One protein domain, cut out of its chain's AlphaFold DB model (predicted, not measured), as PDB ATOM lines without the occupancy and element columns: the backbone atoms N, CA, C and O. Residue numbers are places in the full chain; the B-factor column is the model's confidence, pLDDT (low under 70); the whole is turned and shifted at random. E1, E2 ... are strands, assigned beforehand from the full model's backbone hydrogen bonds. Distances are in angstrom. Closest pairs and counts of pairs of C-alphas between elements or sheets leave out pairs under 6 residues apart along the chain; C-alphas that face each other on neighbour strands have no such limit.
ATOM      1  N   ASP A 101     114.203 152.277 113.375       93.38
ATOM      2  CA  ASP A 101     114.921 152.135 114.640       93.38
ATOM      3  C   ASP A 101     115.968 151.014 114.512       93.38
ATOM      4  O   ASP A 101     116.038 150.329 113.490       93.38
ATOM      5  N   THR A 102     116.834 150.858 115.510       94.56
ATOM      6  CA  THR A 102     117.915 149.865 115.514       94.56
ATOM      7  C   THR A 102     117.717 148.879 116.654       94.56
ATOM      8  O   THR A 102     117.455 149.271 117.789       94.56
ATOM      9  N   VAL A 103     117.859 147.581 116.371       92.44
ATOM     10  CA  VAL A 103     117.848 146.558 117.422       92.44
ATOM     11  C   VAL A 103     119.046 146.802 118.349       92.44
ATOM     12  O   VAL A 103     120.169 146.894 117.845       92.44
ATOM     13  N   PRO A 104     118.855 146.876 119.683       92.56
ATOM     14  CA  PRO A 104     119.954 147.067 120.625       92.56
ATOM     15  C   PRO A 104     121.094 146.074 120.379       92.56
ATOM     16  O   PRO A 104     120.865 144.867 120.258       92.56
ATOM     17  N   ALA A 105     122.316 146.591 120.254       89.56
ATOM     18  CA  ALA A 105     123.486 145.802 119.865       89.56
ATOM     19  C   ALA A 105     123.920 144.784 120.937       89.56
ATOM     20  O   ALA A 105     124.644 143.842 120.634       89.56
ATOM     21  N   ASP A 106     123.472 144.969 122.177       92.12
ATOM     22  CA  ASP A 106     123.743 144.132 123.344       92.12
ATOM     23  C   ASP A 106     122.745 142.973 123.519       92.12
ATOM     24  O   ASP A 106     122.857 142.196 124.466       92.12
ATOM     25  N   ARG A 107     121.773 142.809 122.609       89.25
ATOM     26  CA  ARG A 107     120.864 141.656 122.635       89.25
ATOM     27  C   ARG A 107     121.609 140.345 122.390       89.25
ATOM     28  O   ARG A 107     122.303 140.184 121.395       89.25
ATOM     29  N   GLU A 108     121.343 139.349 123.231       88.06
ATOM     30  CA  GLU A 108     121.881 137.989 123.063       88.06
ATOM     31  C   GLU A 108     121.104 137.146 122.038       88.06
ATOM     32  O   GLU A 108     121.602 136.137 121.547       88.06
ATOM     33  N   SER A 109     119.863 137.522 121.718       90.50
ATOM     34  CA  SER A 109     118.982 136.772 120.815       90.50
ATOM     35  C   SER A 109     118.300 137.690 119.798       90.50
ATOM     36  O   SER A 109     117.993 138.840 120.143       90.50
ATOM     37  N   PRO A 110     118.021 137.194 118.573       91.44
ATOM     38  CA  PRO A 110     117.294 137.951 117.562       91.44
ATOM     39  C   PRO A 110     115.952 138.485 118.077       91.44
ATOM     40  O   PRO A 110     115.275 137.863 118.899       91.44
ATOM     41  N   MET A 111     115.581 139.668 117.601       93.50
ATOM     42  CA  MET A 111     114.292 140.285 117.862       93.50
ATOM     43  C   MET A 111     113.310 139.876 116.765       93.50
ATOM     44  O   MET A 111     113.566 140.095 115.585       93.50
ATOM     45  N   SER A 112     112.172 139.309 117.159       92.88
ATOM     46  CA  SER A 112     111.084 139.028 116.222       92.88
ATOM     47  C   SER A 112     110.331 140.314 115.900       92.88
ATOM     48  O   SER A 112     109.917 141.030 116.816       92.88
ATOM     49  N   TRP A 113     110.137 140.598 114.616       93.69
ATOM     50  CA  TRP A 113     109.383 141.757 114.134       93.69
ATOM     51  C   TRP A 113     108.499 141.355 112.948       93.69
ATOM     52  O   TRP A 113     108.858 140.406 112.248       93.69
ATOM     53  N   PRO A 114     107.349 142.012 112.700       94.81
ATOM     54  CA  PRO A 114     106.572 141.769 111.485       94.81
ATOM     55  C   PRO A 114     107.444 141.927 110.239       94.81
ATOM     56  O   PRO A 114     108.300 142.814 110.192       94.81
ATOM     57  N   ALA A 115     107.250 141.061 109.248       93.50
ATOM     58  CA  ALA A 115     107.915 141.205 107.963       93.50
ATOM     59  C   ALA A 115     107.408 142.467 107.252       93.50
ATOM     60  O   ALA A 115     106.301 142.942 107.511       93.50
ATOM     61  N   TRP A 116     108.225 143.033 106.369       94.50
ATOM     62  CA  TRP A 116     107.835 144.176 105.555       94.50
ATOM     63  C   TRP A 116     108.410 144.063 104.150       94.50
ATOM     64  O   TRP A 116     109.448 143.434 103.936       94.50
ATOM     65  N   GLU A 117     107.748 144.719 103.210       92.62
ATOM     66  CA  GLU A 117     108.157 144.813 101.812       92.62
ATOM     67  C   GLU A 117     108.069 146.260 101.326       92.62
ATOM     68  O   GLU A 117     107.311 147.062 101.876       92.62
ATOM     69  N   ILE A 118     108.873 146.601 100.320       91.56
ATOM     70  CA  ILE A 118     108.795 147.896  99.638       91.56
ATOM     71  C   ILE A 118     107.664 147.815  98.614       91.56
ATOM     72  O   ILE A 118     107.573 146.844  97.868       91.56
ATOM     73  N   VAL A 119     106.812 148.837  98.591       91.56
ATOM     74  CA  VAL A 119     105.715 148.958  97.629       91.56
ATOM     75  C   VAL A 119     106.229 149.712  96.406       91.56
ATOM     76  O   VAL A 119     106.591 150.888  96.501       91.56
ATOM     77  N   GLU A 120     106.281 149.025  95.268       88.00
ATOM     78  CA  GLU A 120     106.850 149.556  94.026       88.00
ATOM     79  C   GLU A 120     105.986 150.678  93.411       88.00
ATOM     80  O   GLU A 120     104.757 150.691  93.565       88.00
ATOM     81  N   PRO A 121     106.591 151.624  92.667       79.38
ATOM     82  CA  PRO A 121     105.851 152.616  91.892       79.38
ATOM     83  C   PRO A 121     104.923 151.938  90.867       79.38
ATOM     84  O   PRO A 121     105.380 151.288  89.930       79.38
ATOM     85  N   GLY A 122     103.606 152.090  91.047       80.25
ATOM     86  CA  GLY A 122     102.575 151.489  90.189       80.25
ATOM     87  C   GLY A 122     101.793 150.335  90.823       80.25
ATOM     88  O   GLY A 122     100.852 149.839  90.202       80.25
ATOM     89  N   ASP A 123     102.135 149.928  92.046       87.06
ATOM     90  CA  ASP A 123     101.306 149.007  92.826       87.06
ATOM     91  C   ASP A 123      99.946 149.665  93.167       87.06
ATOM     92  O   ASP A 123      99.931 150.816  93.618       87.06
ATOM     93  N   PRO A 124      98.798 148.986  92.953       84.69
ATOM     94  CA  PRO A 124      97.476 149.531  93.274       84.69
ATOM     95  C   PRO A 124      97.275 149.836  94.764       84.69
ATOM     96  O   PRO A 124      96.429 150.663  95.097       84.69
ATOM     97  N   ASP A 125      98.044 149.202  95.652       82.88
ATOM     98  CA  ASP A 125      98.000 149.432  97.095       82.88
ATOM     99  C   ASP A 125      98.937 150.576  97.535       82.88
ATOM    100  O   ASP A 125      99.054 150.871  98.731       82.88
ATOM    101  N   ARG A 126      99.621 151.241  96.591       85.25
ATOM    102  CA  ARG A 126     100.470 152.401  96.878       85.25
ATOM    103  C   ARG A 126      99.602 153.608  97.265       85.25
ATOM    104  O   ARG A 126      98.697 153.969  96.513       85.25
ATOM    105  N   PRO A 127      99.869 154.275  98.402       87.06
ATOM    106  CA  PRO A 127      99.078 155.424  98.827       87.06
ATOM    107  C   PRO A 127      99.122 156.586  97.828       87.06
ATOM    108  O   PRO A 127     100.184 156.914  97.305       87.06
ATOM    109  N   GLU A 128      97.990 157.271  97.647       87.31
ATOM    110  CA  GLU A 128      97.853 158.398  96.705       87.31
ATOM    111  C   GLU A 128      98.754 159.598  97.033       87.31
ATOM    112  O   GLU A 128      99.067 160.393  96.154       87.31
ATOM    113  N   TRP A 129      99.175 159.738  98.293       85.50
ATOM    114  CA  TRP A 129     100.073 160.813  98.716       85.50
ATOM    115  C   TRP A 129     101.536 160.573  98.326       85.50
ATOM    116  O   TRP A 129     102.324 161.509  98.402       85.50
ATOM    117  N   ALA A 130     101.918 159.339  97.975       86.81
ATOM    118  CA  ALA A 130     103.315 158.974  97.771       86.81
ATOM    119  C   ALA A 130     103.802 159.368  96.374       86.81
ATOM    120  O   ALA A 130     103.336 158.848  95.355       86.81
ATOM    121  N   GLU A 131     104.810 160.229  96.322       85.19
ATOM    122  CA  GLU A 131     105.448 160.645  95.074       85.19
ATOM    123  C   GLU A 131     106.430 159.582  94.571       85.19
ATOM    124  O   GLU A 131     106.821 158.681  95.307       85.19
ATOM    125  N   GLU A 132     106.863 159.648  93.312       82.94
ATOM    126  CA  GLU A 132     107.756 158.646  92.694       82.94
ATOM    127  C   GLU A 132     109.059 158.406  93.485       82.94
ATOM    128  O   GLU A 132     109.585 157.295  93.503       82.94
ATOM    129  N   ARG A 133     109.555 159.429  94.190       82.19
ATOM    130  CA  ARG A 133     110.806 159.389  94.969       82.19
ATOM    131  C   ARG A 133     110.643 158.815  96.380       82.19
ATOM    132  O   ARG A 133     111.652 158.570  97.049       82.19
ATOM    133  N   ASP A 134     109.407 158.636  96.836       88.31
ATOM    134  CA  ASP A 134     109.097 158.170  98.184       88.31
ATOM    135  C   ASP A 134     109.267 156.658  98.312       88.31
ATOM    136  O   ASP A 134     108.836 155.877  97.457       88.31
ATOM    137  N   ILE A 135     109.851 156.239  99.435       88.81
ATOM    138  CA  ILE A 135     110.002 154.827  99.778       88.81
ATOM    139  C   ILE A 135     108.803 154.431 100.633       88.81
ATOM    140  O   ILE A 135     108.747 154.709 101.831       88.81
ATOM    141  N   VAL A 136     107.842 153.758 100.012       92.50
ATOM    142  CA  VAL A 136     106.661 153.215 100.687       92.50
ATOM    143  C   VAL A 136     106.937 151.768 101.075       92.50
ATOM    144  O   VAL A 136     107.539 151.021 100.310       92.50
ATOM    145  N   ILE A 137     106.498 151.361 102.264       93.06
ATOM    146  CA  ILE A 137     106.576 149.972 102.710       93.06
ATOM    147  C   ILE A 137     105.205 149.503 103.172       93.06
ATOM    148  O   ILE A 137     104.346 150.316 103.511       93.06
ATOM    149  N   ARG A 138     105.027 148.191 103.249       92.31
ATOM    150  CA  ARG A 138     103.874 147.543 103.870       92.31
ATOM    151  C   ARG A 138     104.362 146.480 104.843       92.31
ATOM    152  O   ARG A 138     105.322 145.777 104.545       92.31
ATOM    153  N   PHE A 139     103.709 146.374 105.998       92.69
ATOM    154  CA  PHE A 139     103.930 145.263 106.922       92.69
ATOM    155  C   PHE A 139     103.054 144.072 106.536       92.69
ATOM    156  O   PHE A 139     101.868 144.244 106.260       92.69
ATOM    157  N   ASP A 140     103.632 142.875 106.578       91.12
ATOM    158  CA  ASP A 140     102.899 141.617 106.541       91.12
ATOM    159  C   ASP A 140     102.780 141.069 107.965       91.12
ATOM    160  O   ASP A 140     103.747 140.596 108.563       91.12
ATOM    161  N   ASP A 141     101.572 141.145 108.519       85.38
ATOM    162  CA  ASP A 141     101.274 140.679 109.872       85.38
ATOM    163  C   ASP A 141     101.258 139.154 110.012       85.38
ATOM    164  O   ASP A 141     101.336 138.636 111.130       85.38
ATOM    165  N   ASN A 142     101.175 138.420 108.901       90.25
ATOM    166  CA  ASN A 142     101.149 136.960 108.912       90.25
ATOM    167  C   ASN A 142     102.553 136.350 108.905       90.25
ATOM    168  O   ASN A 142     102.707 135.152 109.158       90.25
ATOM    169  N   GLN A 143     103.577 137.164 108.642       92.69
ATOM    170  CA  GLN A 143     104.961 136.732 108.570       92.69
ATOM    171  C   GLN A 143     105.823 137.525 109.555       92.69
ATOM    172  O   GLN A 143     105.687 138.732 109.718       92.69
ATOM    173  N   GLN A 144     106.749 136.839 110.226       92.31
ATOM    174  CA  GLN A 144     107.738 137.490 111.083       92.31
ATOM    175  C   GLN A 144     109.140 137.325 110.517       92.31
ATOM    176  O   GLN A 144     109.499 136.269 109.993       92.31
ATOM    177  N   THR A 145     109.937 138.375 110.662       92.62
ATOM    178  CA  THR A 145     111.365 138.377 110.383       92.62
ATOM    179  C   THR A 145     112.157 138.378 111.691       92.62
ATOM    180  O   THR A 145     111.726 138.939 112.701       92.62
ATOM    181  N   GLN A 146     113.308 137.707 111.686       95.25
ATOM    182  CA  GLN A 146     114.220 137.651 112.828       95.25
ATOM    183  C   GLN A 146     115.341 138.664 112.612       95.25
ATOM    184  O   GLN A 146     116.206 138.451 111.765       95.25
ATOM    185  N   LEU A 147     115.326 139.738 113.397       92.94
ATOM    186  CA  LEU A 147     116.291 140.826 113.313       92.94
ATOM    187  C   LEU A 147     117.448 140.593 114.272       92.94
ATOM    188  O   LEU A 147     117.251 140.382 115.472       92.94
ATOM    189  N   ARG A 148     118.672 140.640 113.764       94.75
ATOM    190  CA  ARG A 148     119.875 140.474 114.584       94.75
ATOM    191  C   ARG A 148     120.196 141.758 115.360       94.75
ATOM    192  O   ARG A 148     119.772 142.844 114.967       94.75
ATOM    193  N   PRO A 149     120.964 141.660 116.460       94.06
ATOM    194  CA  PRO A 149     121.477 142.838 117.158       94.06
ATOM    195  C   PRO A 149     122.191 143.794 116.193       94.06
ATOM    196  O   PRO A 149     123.012 143.362 115.384       94.06
ATOM    197  N   GLY A 150     121.867 145.087 116.267       90.00
ATOM    198  CA  GLY A 150     122.408 146.122 115.383       90.00
ATOM    199  C   GLY A 150     121.710 146.274 114.023       90.00
ATOM    200  O   GLY A 150     122.021 147.222 113.304       90.00
ATOM    201  N   GLU A 151     120.764 145.402 113.656       92.19
ATOM    202  CA  GLU A 151     119.990 145.568 112.419       92.19
ATOM    203  C   GLU A 151     118.943 146.682 112.555       92.19
ATOM    204  O   GLU A 151     118.367 146.905 113.624       92.19
ATOM    205  N   ARG A 152     118.699 147.403 111.454       92.44
ATOM    206  CA  ARG A 152     117.664 148.439 111.383       92.44
ATOM    207  C   ARG A 152     116.340 147.845 110.939       92.44
ATOM    208  O   ARG A 152     116.309 146.978 110.070       92.44
ATOM    209  N   TYR A 153     115.254 148.371 111.483       92.69
ATOM    210  CA  TYR A 153     113.903 147.947 111.142       92.69
ATOM    211  C   TYR A 153     112.948 149.138 111.094       92.69
ATOM    212  O   TYR A 153     113.152 150.116 111.819       92.69
ATOM    213  N   PRO A 154     111.915 149.100 110.239       94.19
ATOM    214  CA  PRO A 154     110.929 150.162 110.174       94.19
ATOM    215  C   PRO A 154     110.036 150.169 111.414       94.19
ATOM    216  O   PRO A 154     109.594 149.129 111.913       94.19
ATOM    217  N   VAL A 155     109.744 151.374 111.888       93.12
ATOM    218  CA  VAL A 155     108.877 151.629 113.031       93.12
ATOM    219  C   VAL A 155     107.423 151.529 112.592       93.12
ATOM    220  O   VAL A 155     106.999 152.114 111.592       93.12
ATOM    221  N   ARG A 156     106.652 150.801 113.392       91.12
ATOM    222  CA  ARG A 156     105.224 150.593 113.202       91.12
ATOM    223  C   ARG A 156     104.434 151.484 114.158       91.12
ATOM    224  O   ARG A 156     104.775 151.588 115.334       91.12
ATOM    225  N   SER A 157     103.394 152.126 113.643       89.50
ATOM    226  CA  SER A 157     102.426 152.907 114.412       89.50
ATOM    227  C   SER A 157     101.450 151.988 115.164       89.50
ATOM    228  O   SER A 157     101.376 150.785 114.917       89.50
ATOM    229  N   ILE A 158     100.690 152.557 116.101       86.75
ATOM    230  CA  ILE A 158      99.728 151.834 116.952       86.75
ATOM    231  C   ILE A 158      98.595 151.208 116.125       86.75
ATOM    232  O   ILE A 158      98.096 150.141 116.469       86.75
ATOM    233  N   ASP A 159      98.204 151.857 115.029       85.88
ATOM    234  CA  ASP A 159      97.203 151.365 114.072       85.88
ATOM    235  C   ASP A 159      97.743 150.274 113.133       85.88
ATOM    236  O   ASP A 159      97.017 149.745 112.296       85.88
ATOM    237  N   GLY A 160      99.021 149.930 113.276       84.06
ATOM    238  CA  GLY A 160      99.687 148.916 112.490       84.06
ATOM    239  C   GLY A 160     100.310 149.422 111.187       84.06
ATOM    240  O   GLY A 160     100.953 148.625 110.502       84.06
ATOM    241  N   SER A 161     100.181 150.711 110.867       87.12
ATOM    242  CA  SER A 161     100.759 151.318 109.666       87.12
ATOM    243  C   SER A 161     102.255 151.650 109.826       87.12
ATOM    244  O   SER A 161     102.755 151.791 110.948       87.12
ATOM    245  N   PRO A 162     103.018 151.776 108.728       90.75
ATOM    246  CA  PRO A 162     104.378 152.302 108.776       90.75
ATOM    247  C   PRO A 162     104.421 153.760 109.230       90.75
ATOM    248  O   PRO A 162     103.631 154.592 108.791       90.75
ATOM    249  N   THR A 163     105.386 154.090 110.088       90.50
ATOM    250  CA  THR A 163     105.699 155.487 110.408       90.50
ATOM    251  C   THR A 163     106.725 156.020 109.419       90.50
ATOM    252  O   THR A 163     107.719 155.350 109.145       90.50
TER     253      THR A 163
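This is residues 101 to 163 of the 237 residues of an uncharacterized protein of Halorubrum aidingense JCM 13560 (UniProt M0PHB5). With little regular structure, this is a long two-stranded hairpin, E1 and E2, with E2 sharply bent, a long loop of residues 120 to 135 at one end, and the short strand E3 paired with residues 101 to 102. The 63 printed residues hold E1, E2, E3 in that order, 24 residues in all, under half; the class is all strand, and the sheet E1 - E2 is antiparallel. The whole is loose, radius of gyration of the C-alphas 13.4 A, and elongated, 41 by 24 by 20 A.

Look first at residues 101 to 102, antiparallel to residues 152 to 153 of E3, residues 152 to 154. E1, residues 111 to 119, and E2, residues 136 to 147, are a hairpin, antiparallel at 151 degrees; N 111 and O 147 are within hydrogen-bond range at 2.8 A, as are N 119 and O 136 at 2.9 A. E2 bends by 108 degrees at residue 142. E1 and E3 are near each other, with 8 pairs of C-alphas within 10 A. The closest C-alphas of E2 and E3, Leu 147 and Tyr 153, are 7.8 A apart. E3 pairs with no named strand.

Find C-alpha 111 at (114.292, 140.285, 117.862); E1 runs 23.6 A from there. E2 spans 20.1 A, and E3 7.1 A, to C-alpha 154 at (110.929, 150.162, 110.174).

The C-alphas farthest apart, Glu 108 and Glu 128, are 41.1 A apart. The link E1 to E2 is long, E2 to E3 tight. The printed part has no cut, and no printed residue is under 70 in pLDDT.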